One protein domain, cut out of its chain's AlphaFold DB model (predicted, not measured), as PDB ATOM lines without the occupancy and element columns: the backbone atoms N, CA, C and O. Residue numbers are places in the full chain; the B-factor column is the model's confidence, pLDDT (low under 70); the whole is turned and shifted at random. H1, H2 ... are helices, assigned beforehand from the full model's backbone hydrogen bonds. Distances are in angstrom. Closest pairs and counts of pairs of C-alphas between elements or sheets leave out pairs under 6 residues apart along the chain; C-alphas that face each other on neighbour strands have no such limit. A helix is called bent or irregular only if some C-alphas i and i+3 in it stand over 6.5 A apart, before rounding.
ATOM      1  N   THR A  91     -58.865  25.285 -40.496       52.59
ATOM      2  CA  THR A  91     -58.178  24.652 -39.362       52.59
ATOM      3  C   THR A  91     -56.648  24.886 -39.404       52.59
ATOM      4  O   THR A  91     -55.948  24.668 -38.415       52.59
ATOM      5  N   GLU A  92     -56.127  25.351 -40.548       54.31
ATOM      6  CA  GLU A  92     -54.759  25.855 -40.740       54.31
ATOM      7  C   GLU A  92     -54.479  27.161 -39.985       54.31
ATOM      8  O   GLU A  92     -53.379  27.345 -39.466       54.31
ATOM      9  N   THR A  93     -55.493  28.011 -39.804       63.16
ATOM     10  CA  THR A  93     -55.395  29.275 -39.053       63.16
ATOM     11  C   THR A  93     -55.090  29.064 -37.564       63.16
ATOM     12  O   THR A  93     -54.594  29.970 -36.899       63.16
ATOM     13  N   TYR A  94     -55.320  27.858 -37.026       66.44
ATOM     14  CA  TYR A  94     -55.047  27.532 -35.620       66.44
ATOM     15  C   TYR A  94     -53.626  27.007 -35.375       66.44
ATOM     16  O   TYR A  94     -53.173  27.015 -34.231       66.44
ATOM     17  N   TRP A  95     -52.890  26.575 -36.407       74.25
ATOM     18  CA  TRP A  95     -51.503  26.109 -36.246       74.25
ATOM     19  C   TRP A  95     -50.570  27.172 -35.652       74.25
ATOM     20  O   TRP A  95     -49.833  26.838 -34.719       74.25
ATOM     21  N   PRO A  96     -50.632  28.447 -36.085       79.25
ATOM     22  CA  PRO A  96     -49.908  29.532 -35.429       79.25
ATOM     23  C   PRO A  96     -50.281  29.696 -33.952       79.25
ATOM     24  O   PRO A  96     -49.406  29.955 -33.131       79.25
ATOM     25  N   LEU A  97     -51.552  29.492 -33.587       79.94
ATOM     26  CA  LEU A  97     -52.015  29.592 -32.200       79.94
ATOM     27  C   LEU A  97     -51.468  28.446 -31.335       79.94
ATOM     28  O   LEU A  97     -51.011  28.686 -30.218       79.94
ATOM     29  N   TYR A  98     -51.446  27.214 -31.853       79.31
ATOM     30  CA  TYR A  98     -50.811  26.075 -31.178       79.31
ATOM     31  C   TYR A  98     -49.300  26.271 -31.025       79.31
ATOM     32  O   TYR A  98     -48.751  26.004 -29.956       79.31
ATOM     33  N   ALA A  99     -48.630  26.779 -32.063       82.75
ATOM     34  CA  ALA A  99     -47.209  27.108 -32.010       82.75
ATOM     35  C   ALA A  99     -46.926  28.215 -30.980       82.75
ATOM     36  O   ALA A  99     -46.007  28.079 -30.171       82.75
ATOM     37  N   ALA A 100     -47.752  29.265 -30.944       86.81
ATOM     38  CA  ALA A 100     -47.662  30.330 -29.951       86.81
ATOM     39  C   ALA A 100     -47.877  29.795 -28.528       86.81
ATOM     40  O   ALA A 100     -47.079  30.089 -27.643       86.81
ATOM     41  N   ALA A 101     -48.891  28.953 -28.306       85.50
ATOM     42  CA  ALA A 101     -49.144  28.330 -27.008       85.50
ATOM     43  C   ALA A 101     -47.973  27.438 -26.555       85.50
ATOM     44  O   ALA A 101     -47.558  27.507 -25.397       85.50
ATOM     45  N   GLY A 102     -47.396  26.649 -27.468       85.25
ATOM     46  CA  GLY A 102     -46.190  25.859 -27.206       85.25
ATOM     47  C   GLY A 102     -44.978  26.734 -26.869       85.25
ATOM     48  O   GLY A 102     -44.251  26.442 -25.917       85.25
ATOM     49  N   GLY A 103     -44.796  27.843 -27.589       87.25
ATOM     50  CA  GLY A 103     -43.748  28.832 -27.330       87.25
ATOM     51  C   GLY A 103     -43.892  29.497 -25.961       87.25
ATOM     52  O   GLY A 103     -42.944  29.500 -25.178       87.25
ATOM     53  N   VAL A 104     -45.094  29.977 -25.626       90.50
ATOM     54  CA  VAL A 104     -45.413  30.564 -24.314       90.50
ATOM     55  C   VAL A 104     -45.207  29.541 -23.198       90.50
ATOM     56  O   VAL A 104     -44.576  29.856 -22.194       90.50
ATOM     57  N   GLY A 105     -45.668  28.299 -23.378       87.25
ATOM     58  CA  GLY A 105     -45.468  27.224 -22.405       87.25
ATOM     59  C   GLY A 105     -43.989  26.905 -22.170       87.25
ATOM     60  O   GLY A 105     -43.559  26.762 -21.026       87.25
ATOM     61  N   THR A 106     -43.192  26.873 -23.238       86.69
ATOM     62  CA  THR A 106     -41.738  26.657 -23.159       86.69
ATOM     63  C   THR A 106     -41.048  27.811 -22.442       86.69
ATOM     64  O   THR A 106     -40.225  27.586 -21.556       86.69
ATOM     65  N   PHE A 107     -41.413  29.051 -22.778       89.94
ATOM     66  CA  PHE A 107     -40.872  30.249 -22.145       89.94
ATOM     67  C   PHE A 107     -41.221  30.318 -20.655       89.94
ATOM     68  O   PHE A 107     -40.353  30.608 -19.830       89.94
ATOM     69  N   LEU A 108     -42.466  30.002 -20.289       90.06
ATOM     70  CA  LEU A 108     -42.898  29.915 -18.895       90.06
ATOM     71  C   LEU A 108     -42.149  28.809 -18.148       90.06
ATOM     72  O   LEU A 108     -41.659  29.052 -17.049       90.06
ATOM     73  N   GLY A 109     -42.001  27.622 -18.745       85.38
ATOM     74  CA  GLY A 109     -41.247  26.514 -18.153       85.38
ATOM     75  C   GLY A 109     -39.774  26.863 -17.927       85.38
ATOM     76  O   GLY A 109     -39.231  26.615 -16.850       85.38
ATOM     77  N   TRP A 110     -39.145  27.511 -18.909       84.62
ATOM     78  CA  TRP A 110     -37.781  28.022 -18.800       84.62
ATOM     79  C   TRP A 110     -37.653  29.075 -17.695       84.62
ATOM     80  O   TRP A 110     -36.787  28.971 -16.828       84.62
ATOM     81  N   SER A 111     -38.547  30.065 -17.695       86.25
ATOM     82  CA  SER A 111     -38.571  31.136 -16.696       86.25
ATOM     83  C   SER A 111     -38.756  30.578 -15.287       86.25
ATOM     84  O   SER A 111     -38.066  30.997 -14.361       86.25
ATOM     85  N   TRP A 112     -39.628  29.579 -15.129       84.00
ATOM     86  CA  TRP A 112     -39.850  28.891 -13.861       84.00
ATOM     87  C   TRP A 112     -38.597  28.156 -13.372       84.00
ATOM     88  O   TRP A 112     -38.240  28.259 -12.198       84.00
ATOM     89  N   LEU A 113     -37.883  27.465 -14.267       81.25
ATOM     90  CA  LEU A 113     -36.622  26.788 -13.946       81.25
ATOM     91  C   LEU A 113     -35.552  27.783 -13.460       81.25
ATOM     92  O   LEU A 113     -34.881  27.530 -12.459       81.25
ATOM     93  N   LEU A 114     -35.423  28.933 -14.133       80.62
ATOM     94  CA  LEU A 114     -34.508  30.001 -13.721       80.62
ATOM     95  C   LEU A 114     -34.902  30.588 -12.362       80.62
ATOM     96  O   LEU A 114     -34.053  30.759 -11.488       80.62
ATOM     97  N   LEU A 115     -36.190  30.857 -12.160       80.75
ATOM     98  CA  LEU A 115     -36.709  31.448 -10.929       80.75
ATOM     99  C   LEU A 115     -36.473  30.539  -9.713       80.75
ATOM    100  O   LEU A 115     -36.037  31.010  -8.659       80.75
ATOM    101  N   LEU A 116     -36.673  29.227  -9.880       74.88
ATOM    102  CA  LEU A 116     -36.317  28.219  -8.878       74.88
ATOM    103  C   LEU A 116     -34.807  28.153  -8.620       74.88
ATOM    104  O   LEU A 116     -34.396  27.805  -7.518       74.88
ATOM    105  N   GLY A 117     -33.979  28.505  -9.605       69.81
ATOM    106  CA  GLY A 117     -32.529  28.560  -9.461       69.81
ATOM    107  C   GLY A 117     -32.019  29.752  -8.658       69.81
ATOM    108  O   GLY A 117     -31.172  29.587  -7.782       69.81
ATOM    109  N   PHE A 118     -32.552  30.945  -8.925       70.31
ATOM    110  CA  PHE A 118     -32.058  32.185  -8.319       70.31
ATOM    111  C   PHE A 118     -32.744  32.545  -6.996       70.31
ATOM    112  O   PHE A 118     -32.117  33.154  -6.132       70.31
ATOM    113  N   GLN A 119     -34.024  32.193  -6.813       77.31
ATOM    114  CA  GLN A 119     -34.842  32.691  -5.697       77.31
ATOM    115  C   GLN A 119     -35.719  31.617  -5.033       77.31
ATOM    116  O   GLN A 119     -36.802  31.923  -4.526       77.31
ATOM    117  N   ALA A 120     -35.250  30.365  -4.955       70.50
ATOM    118  CA  ALA A 120     -35.975  29.245  -4.332       70.50
ATOM    119  C   ALA A 120     -36.581  29.585  -2.953       70.50
ATOM    120  O   ALA A 120     -37.691  29.183  -2.608       70.50
ATOM    121  N   THR A 121     -35.857  30.386  -2.175       72.75
ATOM    122  CA  THR A 121     -36.249  30.842  -0.842       72.75
ATOM    123  C   THR A 121     -37.470  31.759  -0.837       72.75
ATOM    124  O   THR A 121     -38.366  31.581  -0.013       72.75
ATOM    125  N   GLN A 122     -37.516  32.737  -1.744       77.81
ATOM    126  CA  GLN A 122     -38.661  33.642  -1.856       77.81
ATOM    127  C   GLN A 122     -39.854  32.910  -2.469       77.81
ATOM    128  O   GLN A 122     -40.975  33.055  -1.989       77.81
ATOM    129  N   MET A 123     -39.598  32.035  -3.447       74.94
ATOM    130  CA  MET A 123     -40.617  31.175  -4.048       74.94
ATOM    131  C   MET A 123     -41.322  30.302  -3.014       74.94
ATOM    132  O   MET A 123     -42.547  30.203  -3.045       74.94
ATOM    133  N   MET A 124     -40.590  29.707  -2.067       75.69
ATOM    134  CA  MET A 124     -41.205  28.884  -1.024       75.69
ATOM    135  C   MET A 124     -42.120  29.707  -0.108       75.69
ATOM    136  O   MET A 124     -43.232  29.274   0.179       75.69
ATOM    137  N   LYS A 125     -41.707  30.920   0.287       78.69
ATOM    138  CA  LYS A 125     -42.545  31.824   1.095       78.69
ATOM    139  C   LYS A 125     -43.818  32.225   0.350       78.69
ATOM    140  O   LYS A 125     -44.914  32.073   0.879       78.69
ATOM    141  N   VAL A 126     -43.681  32.678  -0.896       82.75
ATOM    142  CA  VAL A 126     -44.823  33.083  -1.731       82.75
ATOM    143  C   VAL A 126     -45.772  31.907  -1.965       82.75
ATOM    144  O   VAL A 126     -46.976  32.069  -1.811       82.75
ATOM    145  N   SER A 127     -45.250  30.712  -2.256       79.12
ATOM    146  CA  SER A 127     -46.064  29.517  -2.534       79.12
ATOM    147  C   SER A 127     -46.907  29.072  -1.338       79.12
ATOM    148  O   SER A 127     -48.024  28.592  -1.508       79.12
ATOM    149  N   VAL A 128     -46.392  29.237  -0.119       80.25
ATOM    150  CA  VAL A 128     -47.125  28.872   1.098       80.25
ATOM    151  C   VAL A 128     -48.247  29.877   1.387       80.25
ATOM    152  O   VAL A 128     -49.350  29.474   1.752       80.25
ATOM    153  N   HIS A 129     -48.001  31.172   1.173       83.00
ATOM    154  CA  HIS A 129     -48.999  32.215   1.424       83.00
ATOM    155  C   HIS A 129     -50.046  32.341   0.312       83.00
ATOM    156  O   HIS A 129     -51.215  32.578   0.615       83.00
ATOM    157  N   ILE A 130     -49.671  32.134  -0.955       88.88
ATOM    158  CA  ILE A 130     -50.583  32.302  -2.096       88.88
ATOM    159  C   ILE A 130     -51.768  31.338  -2.033       88.88
ATOM    160  O   ILE A 130     -52.877  31.734  -2.374       88.88
ATOM    161  N   LEU A 131     -51.570  30.107  -1.547       86.00
ATOM    162  CA  LEU A 131     -52.655  29.138  -1.388       86.00
ATOM    163  C   LEU A 131     -53.664  29.597  -0.328       86.00
ATOM    164  O   LEU A 131     -54.870  29.548  -0.565       86.00
ATOM    165  N   THR A 132     -53.180  30.090   0.815       89.06
ATOM    166  CA  THR A 132     -54.038  30.636   1.875       89.06
ATOM    167  C   THR A 132     -54.823  31.844   1.372       89.06
ATOM    168  O   THR A 132     -56.038  31.908   1.552       89.06
ATOM    169  N   THR A 133     -54.151  32.778   0.691       90.69
ATOM    170  CA  THR A 133     -54.796  33.954   0.097       90.69
ATOM    171  C   THR A 133     -55.821  33.552  -0.959       90.69
ATOM    172  O   THR A 133     -56.925  34.084  -0.964       90.69
ATOM    173  N   TYR A 134     -55.498  32.584  -1.819       90.12
ATOM    174  CA  TYR A 134     -56.404  32.088  -2.850       90.12
ATOM    175  C   TYR A 134     -57.688  31.505  -2.248       90.12
ATOM    176  O   TYR A 134     -58.781  31.914  -2.633       90.12
ATOM    177  N   LEU A 135     -57.576  30.612  -1.258       90.25
ATOM    178  CA  LEU A 135     -58.740  30.026  -0.582       90.25
ATOM    179  C   LEU A 135     -59.595  31.092   0.121       90.25
ATOM    180  O   LEU A 135     -60.823  31.034   0.056       90.25
ATOM    181  N   ALA A 136     -58.962  32.091   0.743       92.88
ATOM    182  CA  ALA A 136     -59.665  33.198   1.386       92.88
ATOM    183  C   ALA A 136     -60.421  34.079   0.373       92.88
ATOM    184  O   ALA A 136     -61.587  34.402   0.592       92.88
ATOM    185  N   VAL A 137     -59.797  34.422  -0.760       94.19
ATOM    186  CA  VAL A 137     -60.439  35.215  -1.823       94.19
ATOM    187  C   VAL A 137     -61.628  34.462  -2.418       94.19
ATOM    188  O   VAL A 137     -62.709  35.033  -2.540       94.19
ATOM    189  N   ILE A 138     -61.465  33.173  -2.731       89.69
ATOM    190  CA  ILE A 138     -62.563  32.346  -3.253       89.69
ATOM    191  C   ILE A 138     -63.712  32.246  -2.238       89.69
ATOM    192  O   ILE A 138     -64.869  32.351  -2.636       89.69
ATOM    193  N   SER A 139     -63.426  32.122  -0.937       93.06
ATOM    194  CA  SER A 139     -64.464  32.138   0.105       93.06
ATOM    195  C   SER A 139     -65.299  33.426   0.065       93.06
ATOM    196  O   SER A 139     -66.530  33.352   0.024       93.06
ATOM    197  N   VAL A 140     -64.655  34.598  -0.007       94.50
ATOM    198  CA  VAL A 140     -65.351  35.898  -0.088       94.50
ATOM    199  C   VAL A 140     -66.203  35.996  -1.356       94.50
ATOM    200  O   VAL A 140     -67.359  36.413  -1.286       94.50
ATOM    201  N   LEU A 141     -65.672  35.561  -2.503       91.75
ATOM    202  CA  LEU A 141     -66.420  35.537  -3.763       91.75
ATOM    203  C   LEU A 141     -67.640  34.604  -3.694       91.75
ATOM    204  O   LEU A 141     -68.701  34.959  -4.200       91.75
ATOM    205  N   CYS A 142     -67.535  33.453  -3.023       88.62
ATOM    206  CA  CYS A 142     -68.672  32.556  -2.804       88.62
ATOM    207  C   CYS A 142     -69.760  33.189  -1.923       88.62
ATOM    208  O   CYS A 142     -70.943  33.038  -2.231       88.62
ATOM    209  N   PHE A 143     -69.388  33.923  -0.867       91.38
ATOM    210  CA  PHE A 143     -70.360  34.668  -0.059       91.38
ATOM    211  C   PHE A 143     -71.051  35.767  -0.869       91.38
ATOM    212  O   PHE A 143     -72.270  35.908  -0.782       91.38
ATOM    213  N   TRP A 144     -70.300  36.494  -1.702       91.88
ATOM    214  CA  TRP A 144     -70.865  37.524  -2.575       91.88
ATOM    215  C   TRP A 144     -71.822  36.931  -3.622       91.88
ATOM    216  O   TRP A 144     -72.893  37.478  -3.867       91.88
ATOM    217  N   ALA A 145     -71.501  35.760  -4.173       87.56
ATOM    218  CA  ALA A 145     -72.362  35.036  -5.109       87.56
ATOM    219  C   ALA A 145     -73.574  34.332  -4.449       87.56
ATOM    220  O   ALA A 145     -74.278  33.574  -5.117       87.56
ATOM    221  N   GLY A 146     -73.813  34.524  -3.143       87.31
ATOM    222  CA  GLY A 146     -74.923  33.903  -2.407       87.31
ATOM    223  C   GLY A 146     -74.747  32.406  -2.116       87.31
ATOM    224  O   GLY A 146     -75.669  31.753  -1.629       87.31
ATOM    225  N   GLN A 147     -73.566  31.840  -2.378       85.69
ATOM    226  CA  GLN A 147     -73.243  30.423  -2.184       85.69
ATOM    227  C   GLN A 147     -72.704  30.174  -0.765       85.69
ATOM    228  O   GLN A 147     -71.526  29.868  -0.571       85.69
ATOM    229  N   ILE A 148     -73.575  30.303   0.243       88.00
ATOM    230  CA  ILE A 148     -73.192  30.294   1.671       88.00
ATOM    231  C   ILE A 148     -72.458  29.013   2.088       88.00
ATOM    232  O   ILE A 148     -71.420  29.090   2.742       88.00
ATOM    233  N   PHE A 149     -72.950  27.838   1.680       88.94
ATOM    234  CA  PHE A 149     -72.320  26.552   2.009       88.94
ATOM    235  C   PHE A 149     -70.851  26.498   1.555       88.94
ATOM    236  O   PHE A 149     -69.959  26.149   2.328       88.94
ATOM    237  N   TRP A 150     -70.592  26.906   0.312       86.31
ATOM    238  CA  TRP A 150     -69.260  26.909  -0.285       86.31
ATOM    239  C   TRP A 150     -68.350  27.993   0.293       86.31
ATOM    240  O   TRP A 150     -67.167  27.739   0.526       86.31
ATOM    241  N   GLY A 151     -68.910  29.167   0.597       90.81
ATOM    242  CA  GLY A 151     -68.204  30.237   1.300       90.81
ATOM    243  C   GLY A 151     -67.660  29.770   2.651       90.81
ATOM    244  O   GLY A 151     -66.476  29.968   2.937       90.81
ATOM    245  N   VAL A 152     -68.485  29.066   3.438       92.56
ATOM    246  CA  VAL A 152     -68.089  28.477   4.730       92.56
ATOM    247  C   VAL A 152     -67.035  27.383   4.548       92.56
ATOM    248  O   VAL A 152     -66.024  27.393   5.249       92.56
ATOM    249  N   ALA A 153     -67.213  26.470   3.587       89.94
ATOM    250  CA  ALA A 153     -66.255  25.392   3.335       89.94
ATOM    251  C   ALA A 153     -64.848  25.927   2.998       89.94
ATOM    252  O   ALA A 153     -63.855  25.482   3.582       89.94
ATOM    253  N   PHE A 154     -64.749  26.925   2.114       91.38
ATOM    254  CA  PHE A 154     -63.463  27.546   1.784       91.38
ATOM    255  C   PHE A 154     -62.890  28.391   2.926       91.38
ATOM    256  O   PHE A 154     -61.673  28.398   3.096       91.38
ATOM    257  N   ALA A 155     -63.724  29.045   3.743       93.50
ATOM    258  CA  ALA A 155     -63.265  29.769   4.932       93.50
ATOM    259  C   ALA A 155     -62.616  28.827   5.961       93.50
ATOM    260  O   ALA A 155     -61.550  29.131   6.503       93.50
ATOM    261  N   ILE A 156     -63.222  27.654   6.185       94.38
ATOM    262  CA  ILE A 156     -62.651  26.603   7.037       94.38
ATOM    263  C   ILE A 156     -61.327  26.115   6.437       94.38
ATOM    264  O   ILE A 156     -60.322  26.061   7.143       94.38
ATOM    265  N   GLY A 157     -61.296  25.827   5.131       90.56
ATOM    266  CA  GLY A 157     -60.077  25.408   4.431       90.56
ATOM    267  C   GLY A 157     -58.941  26.432   4.527       90.56
ATOM    268  O   GLY A 157     -57.812  26.069   4.853       90.56
ATOM    269  N   ALA A 158     -59.237  27.719   4.323       93.38
ATOM    270  CA  ALA A 158     -58.279  28.811   4.481       93.38
ATOM    271  C   ALA A 158     -57.770  28.924   5.927       93.38
ATOM    272  O   ALA A 158     -56.574  29.117   6.135       93.38
ATOM    273  N   SER A 159     -58.648  28.750   6.920       93.31
ATOM    274  CA  SER A 159     -58.277  28.790   8.340       93.31
ATOM    275  C   SER A 159     -57.361  27.626   8.721       93.31
ATOM    276  O   SER A 159     -56.319  27.844   9.335       93.31
ATOM    277  N   ILE A 160     -57.694  26.401   8.303       92.50
ATOM    278  CA  ILE A 160     -56.850  25.218   8.520       92.50
ATOM    279  C   ILE A 160     -55.486  25.415   7.852       92.50
ATOM    280  O   ILE A 160     -54.455  25.194   8.484       92.50
ATOM    281  N   GLN A 161     -55.471  25.879   6.598       90.44
ATOM    282  CA  GLN A 161     -54.231  26.151   5.878       90.44
ATOM    283  C   GLN A 161     -53.398  27.217   6.597       90.44
ATOM    284  O   GLN A 161     -52.198  27.039   6.773       90.44
ATOM    285  N   PHE A 162     -54.012  28.302   7.067       91.19
ATOM    286  CA  PHE A 162     -53.327  29.345   7.823       91.19
ATOM    287  C   PHE A 162     -52.713  28.817   9.131       91.19
ATOM    288  O   PHE A 162     -51.538  29.070   9.400       91.19
ATOM    289  N   LEU A 163     -53.457  28.017   9.902       91.00
ATOM    290  CA  LEU A 163     -52.953  27.364  11.118       91.00
ATOM    291  C   LEU A 163     -51.801  26.396  10.820       91.00
ATOM    292  O   LEU A 163     -50.827  26.337  11.576       91.00
ATOM    293  N   TYR A 164     -51.868  25.674   9.699       89.50
ATOM    294  CA  TYR A 164     -50.768  24.841   9.222       89.50
ATOM    295  C   TYR A 164     -49.516  25.678   8.916       89.50
ATOM    296  O   TYR A 164     -48.420  25.317   9.347       89.50
ATOM    297  N   VAL A 165     -49.667  26.822   8.235       87.56
ATOM    298  CA  VAL A 165     -48.546  27.733   7.944       87.56
ATOM    299  C   VAL A 165     -47.892  28.241   9.226       87.56
ATOM    300  O   VAL A 165     -46.666  28.218   9.317       87.56
ATOM    301  N   ILE A 166     -48.680  28.644  10.227       88.81
ATOM    302  CA  ILE A 166     -48.149  29.058  11.535       88.81
ATOM    303  C   ILE A 166     -47.390  27.903  12.191       88.81
ATOM    304  O   ILE A 166     -46.273  28.094  12.657       88.81
ATOM    305  N   SER A 167     -47.947  26.692  12.167       87.56
ATOM    306  CA  SER A 167     -47.330  25.514  12.795       87.56
ATOM    307  C   SER A 167     -45.997  25.107  12.155       87.56
ATOM    308  O   SER A 167     -45.161  24.478  12.803       87.56
ATOM    309  N   VAL A 168     -45.791  25.424  10.872       85.94
ATOM    310  CA  VAL A 168     -44.589  25.031  10.122       85.94
ATOM    311  C   VAL A 168     -43.573  26.168   9.966       85.94
ATOM    312  O   VAL A 168     -42.461  25.913   9.498       85.94
ATOM    313  N   ILE A 169     -43.914  27.401  10.368       84.81
ATOM    314  CA  ILE A 169     -43.102  28.601  10.108       84.81
ATOM    315  C   ILE A 169     -41.681  28.478  10.674       84.81
ATOM    316  O   ILE A 169     -40.716  28.832   9.996       84.81
ATOM    317  N   ASP A 170     -41.543  27.849  11.842       84.25
ATOM    318  CA  ASP A 170     -40.260  27.629  12.517       84.25
ATOM    319  C   ASP A 170     -39.339  26.667  11.752       84.25
ATOM    320  O   ASP A 170     -38.114  26.725  11.865       84.25
ATOM    321  N   ARG A 171     -39.911  25.786  10.920       83.50
ATOM    322  CA  ARG A 171     -39.167  24.808  10.104       83.50
ATOM    323  C   ARG A 171     -38.808  25.337   8.715       83.50
ATOM    324  O   ARG A 171     -37.954  24.755   8.034       83.50
ATOM    325  N   LEU A 172     -39.432  26.434   8.275       81.81
ATOM    326  CA  LEU A 172     -39.136  27.074   6.991       81.81
ATOM    327  C   LEU A 172     -37.670  27.515   6.845       81.81
ATOM    328  O   LEU A 172     -37.110  27.210   5.792       81.81
ATOM    329  N   PRO A 173     -37.001  28.162   7.827       84.31
ATOM    330  CA  PRO A 173     -35.613  28.599   7.647       84.31
ATOM    331  C   PRO A 173     -34.652  27.430   7.401       84.31
ATOM    332  O   PRO A 173     -33.811  27.508   6.506       84.31
ATOM    333  N   PHE A 174     -34.818  26.314   8.118       84.69
ATOM    334  CA  PHE A 174     -34.032  25.103   7.872       84.69
ATOM    335  C   PHE A 174     -34.283  24.546   6.463       84.69
ATOM    336  O   PHE A 174     -33.342  24.304   5.706       84.69
ATOM    337  N   THR A 175     -35.554  24.417   6.073       83.88
ATOM    338  CA  THR A 175     -35.937  23.915   4.743       83.88
ATOM    339  C   THR A 175     -35.388  24.810   3.624       83.88
ATOM    340  O   THR A 175     -34.917  24.307   2.607       83.88
ATOM    341  N   MET A 176     -35.374  26.134   3.825       83.00
ATOM    342  CA  MET A 176     -34.797  27.104   2.886       83.00
ATOM    343  C   MET A 176     -33.299  26.878   2.677       83.00
ATOM    344  O   MET A 176     -32.846  26.928   1.535       83.00
ATOM    345  N   LEU A 177     -32.539  26.609   3.742       85.44
ATOM    346  CA  LEU A 177     -31.099  26.342   3.654       85.44
ATOM    347  C   LEU A 177     -30.806  25.034   2.912       85.44
ATOM    348  O   LEU A 177     -29.948  25.002   2.026       85.44
ATOM    349  N   VAL A 178     -31.551  23.970   3.224       85.62
ATOM    350  CA  VAL A 178     -31.437  22.682   2.523       85.62
ATOM    351  C   VAL A 178     -31.762  22.853   1.039       85.62
ATOM    352  O   VAL A 178     -31.002  22.396   0.184       85.62
ATOM    353  N   LEU A 179     -32.843  23.572   0.721       84.44
ATOM    354  CA  LEU A 179     -33.250  23.841  -0.655       84.44
ATOM    355  C   LEU A 179     -32.200  24.667  -1.409       84.44
ATOM    356  O   LEU A 179     -31.845  24.309  -2.526       84.44
ATOM    357  N   GLN A 180     -31.646  25.721  -0.802       85.12
ATOM    358  CA  GLN A 180     -30.565  26.512  -1.403       85.12
ATOM    359  C   GLN A 180     -29.335  25.655  -1.710       85.12
ATOM    360  O   GLN A 180     -28.751  25.763  -2.792       85.12
ATOM    361  N   LYS A 181     -28.943  24.777  -0.780       84.50
ATOM    362  CA  LYS A 181     -27.804  23.880  -0.979       84.50
ATOM    363  C   LYS A 181     -28.070  22.872  -2.099       84.50
ATOM    364  O   LYS A 181     -27.190  22.673  -2.937       84.50
ATOM    365  N   ALA A 182     -29.269  22.289  -2.142       84.88
ATOM    366  CA  ALA A 182     -29.684  21.357  -3.188       84.88
ATOM    367  C   ALA A 182     -29.735  22.029  -4.569       84.88
ATOM    368  O   ALA A 182     -29.186  21.503  -5.532       84.88
ATOM    369  N   VAL A 183     -30.318  23.228  -4.661       85.00
ATOM    370  CA  VAL A 183     -30.372  24.013  -5.903       85.00
ATOM    371  C   VAL A 183     -28.960  24.333  -6.387       85.00
ATOM    372  O   VAL A 183     -28.622  24.005  -7.521       85.00
ATOM    373  N   LYS A 184     -28.088  24.871  -5.523       84.44
ATOM    374  CA  LYS A 184     -26.683  25.149  -5.876       84.44
ATOM    375  C   LYS A 184     -25.957  23.904  -6.389       84.44
ATOM    376  O   LYS A 184     -25.170  23.987  -7.325       84.44
ATOM    377  N   MET A 185     -26.232  22.746  -5.794       83.12
ATOM    378  CA  MET A 185     -25.665  21.479  -6.236       83.12
ATOM    379  C   MET A 185     -26.137  21.086  -7.640       83.12
ATOM    380  O   MET A 185     -25.307  20.724  -8.466       83.12
ATOM    381  N   VAL A 186     -27.436  21.199  -7.926       84.69
ATOM    382  CA  VAL A 186     -28.001  20.910  -9.253       84.69
ATOM    383  C   VAL A 186     -27.413  21.836 -10.322       84.69
ATOM    384  O   VAL A 186     -27.004  21.357 -11.377       84.69
ATOM    385  N   TRP A 187     -27.281  23.134 -10.033       84.62
ATOM    386  CA  TRP A 187     -26.681  24.106 -10.960       84.62
ATOM    387  C   TRP A 187     -25.198  23.851 -11.247       84.62
ATOM    388  O   TRP A 187     -24.728  24.135 -12.345       84.62
ATOM    389  N   ASN A 188     -24.470  23.258 -10.300       84.06
ATOM    390  CA  ASN A 188     -23.073  22.867 -10.496       84.06
ATOM    391  C   ASN A 188     -22.910  21.606 -11.373       84.06
ATOM    392  O   ASN A 188     -21.784  21.232 -11.710       84.06
ATOM    393  N   ILE A 189     -24.007  20.932 -11.742       83.50
ATOM    394  CA  ILE A 189     -23.995  19.735 -12.587       83.50
ATOM    395  C   ILE A 189     -24.617  20.091 -13.951       83.50
ATOM    396  O   ILE A 189     -25.821  19.914 -14.146       83.50
TER     397      ILE A 189
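What this domain is: This is residues 91 to 189 of the 372 residues of an uncharacterized protein of Glycine max (UniProt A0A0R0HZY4). Two long bent helices make a flat, angular figure: arms H1b and H2a fold back as a hairpin, H2b turns past the bend of H1, and residues 91 to 114 of H1a stick out. The printed part has 99 residues with two named helices, H1 then H2 along the chain, which hold 94 of them, and no named strand; the class is all helix. They are only just extended, close to loose, with a radius of gyration of the C-alphas of 19.3 A, spanning 50 by 46 by 12 A.

How they stand to each other: H1a, residues 91 to 118, touches H2b, residues 170 to 187, with residues 116 to 117 alone; closest C-alphas Gly 117 and Val 183, 6.2 A. H1b, residues 121 to 144, and H2a, residues 148 to 167, touch as a hairpin, opposite ways at a shallow tilt of 22 degrees; closest C-alphas Ser 139 and Gly 151, 4.4 A. Every O i to N i+4 pair is within hydrogen-bond range in H2a, 21 of 24 in H1a, 18 of 20 in H1b, 13 of 14 in H2b.

Where its parts are: By hydrogen bonds H1, residues 91 to 144, and H2, residues 148 to 187, were each assigned as one helix, but both are bent: C-alphas 118 and 121 are 8.7 A apart, 167 and 170 7.4 A. H1a, 41.3 A long, begins at C-alpha 91 (-58.178, 24.652, -39.362); H2b, 27.3 A, ends at C-alpha 187 (-26.681, 24.106, -10.960).

The domain as a whole: The C-alphas farthest apart, Glu 92 and Asp 170, are 55.2 A apart. The printed part has no cut, and the H1 to H2 link is tight. Residues 91 to 94 and 117 have pLDDT under 70.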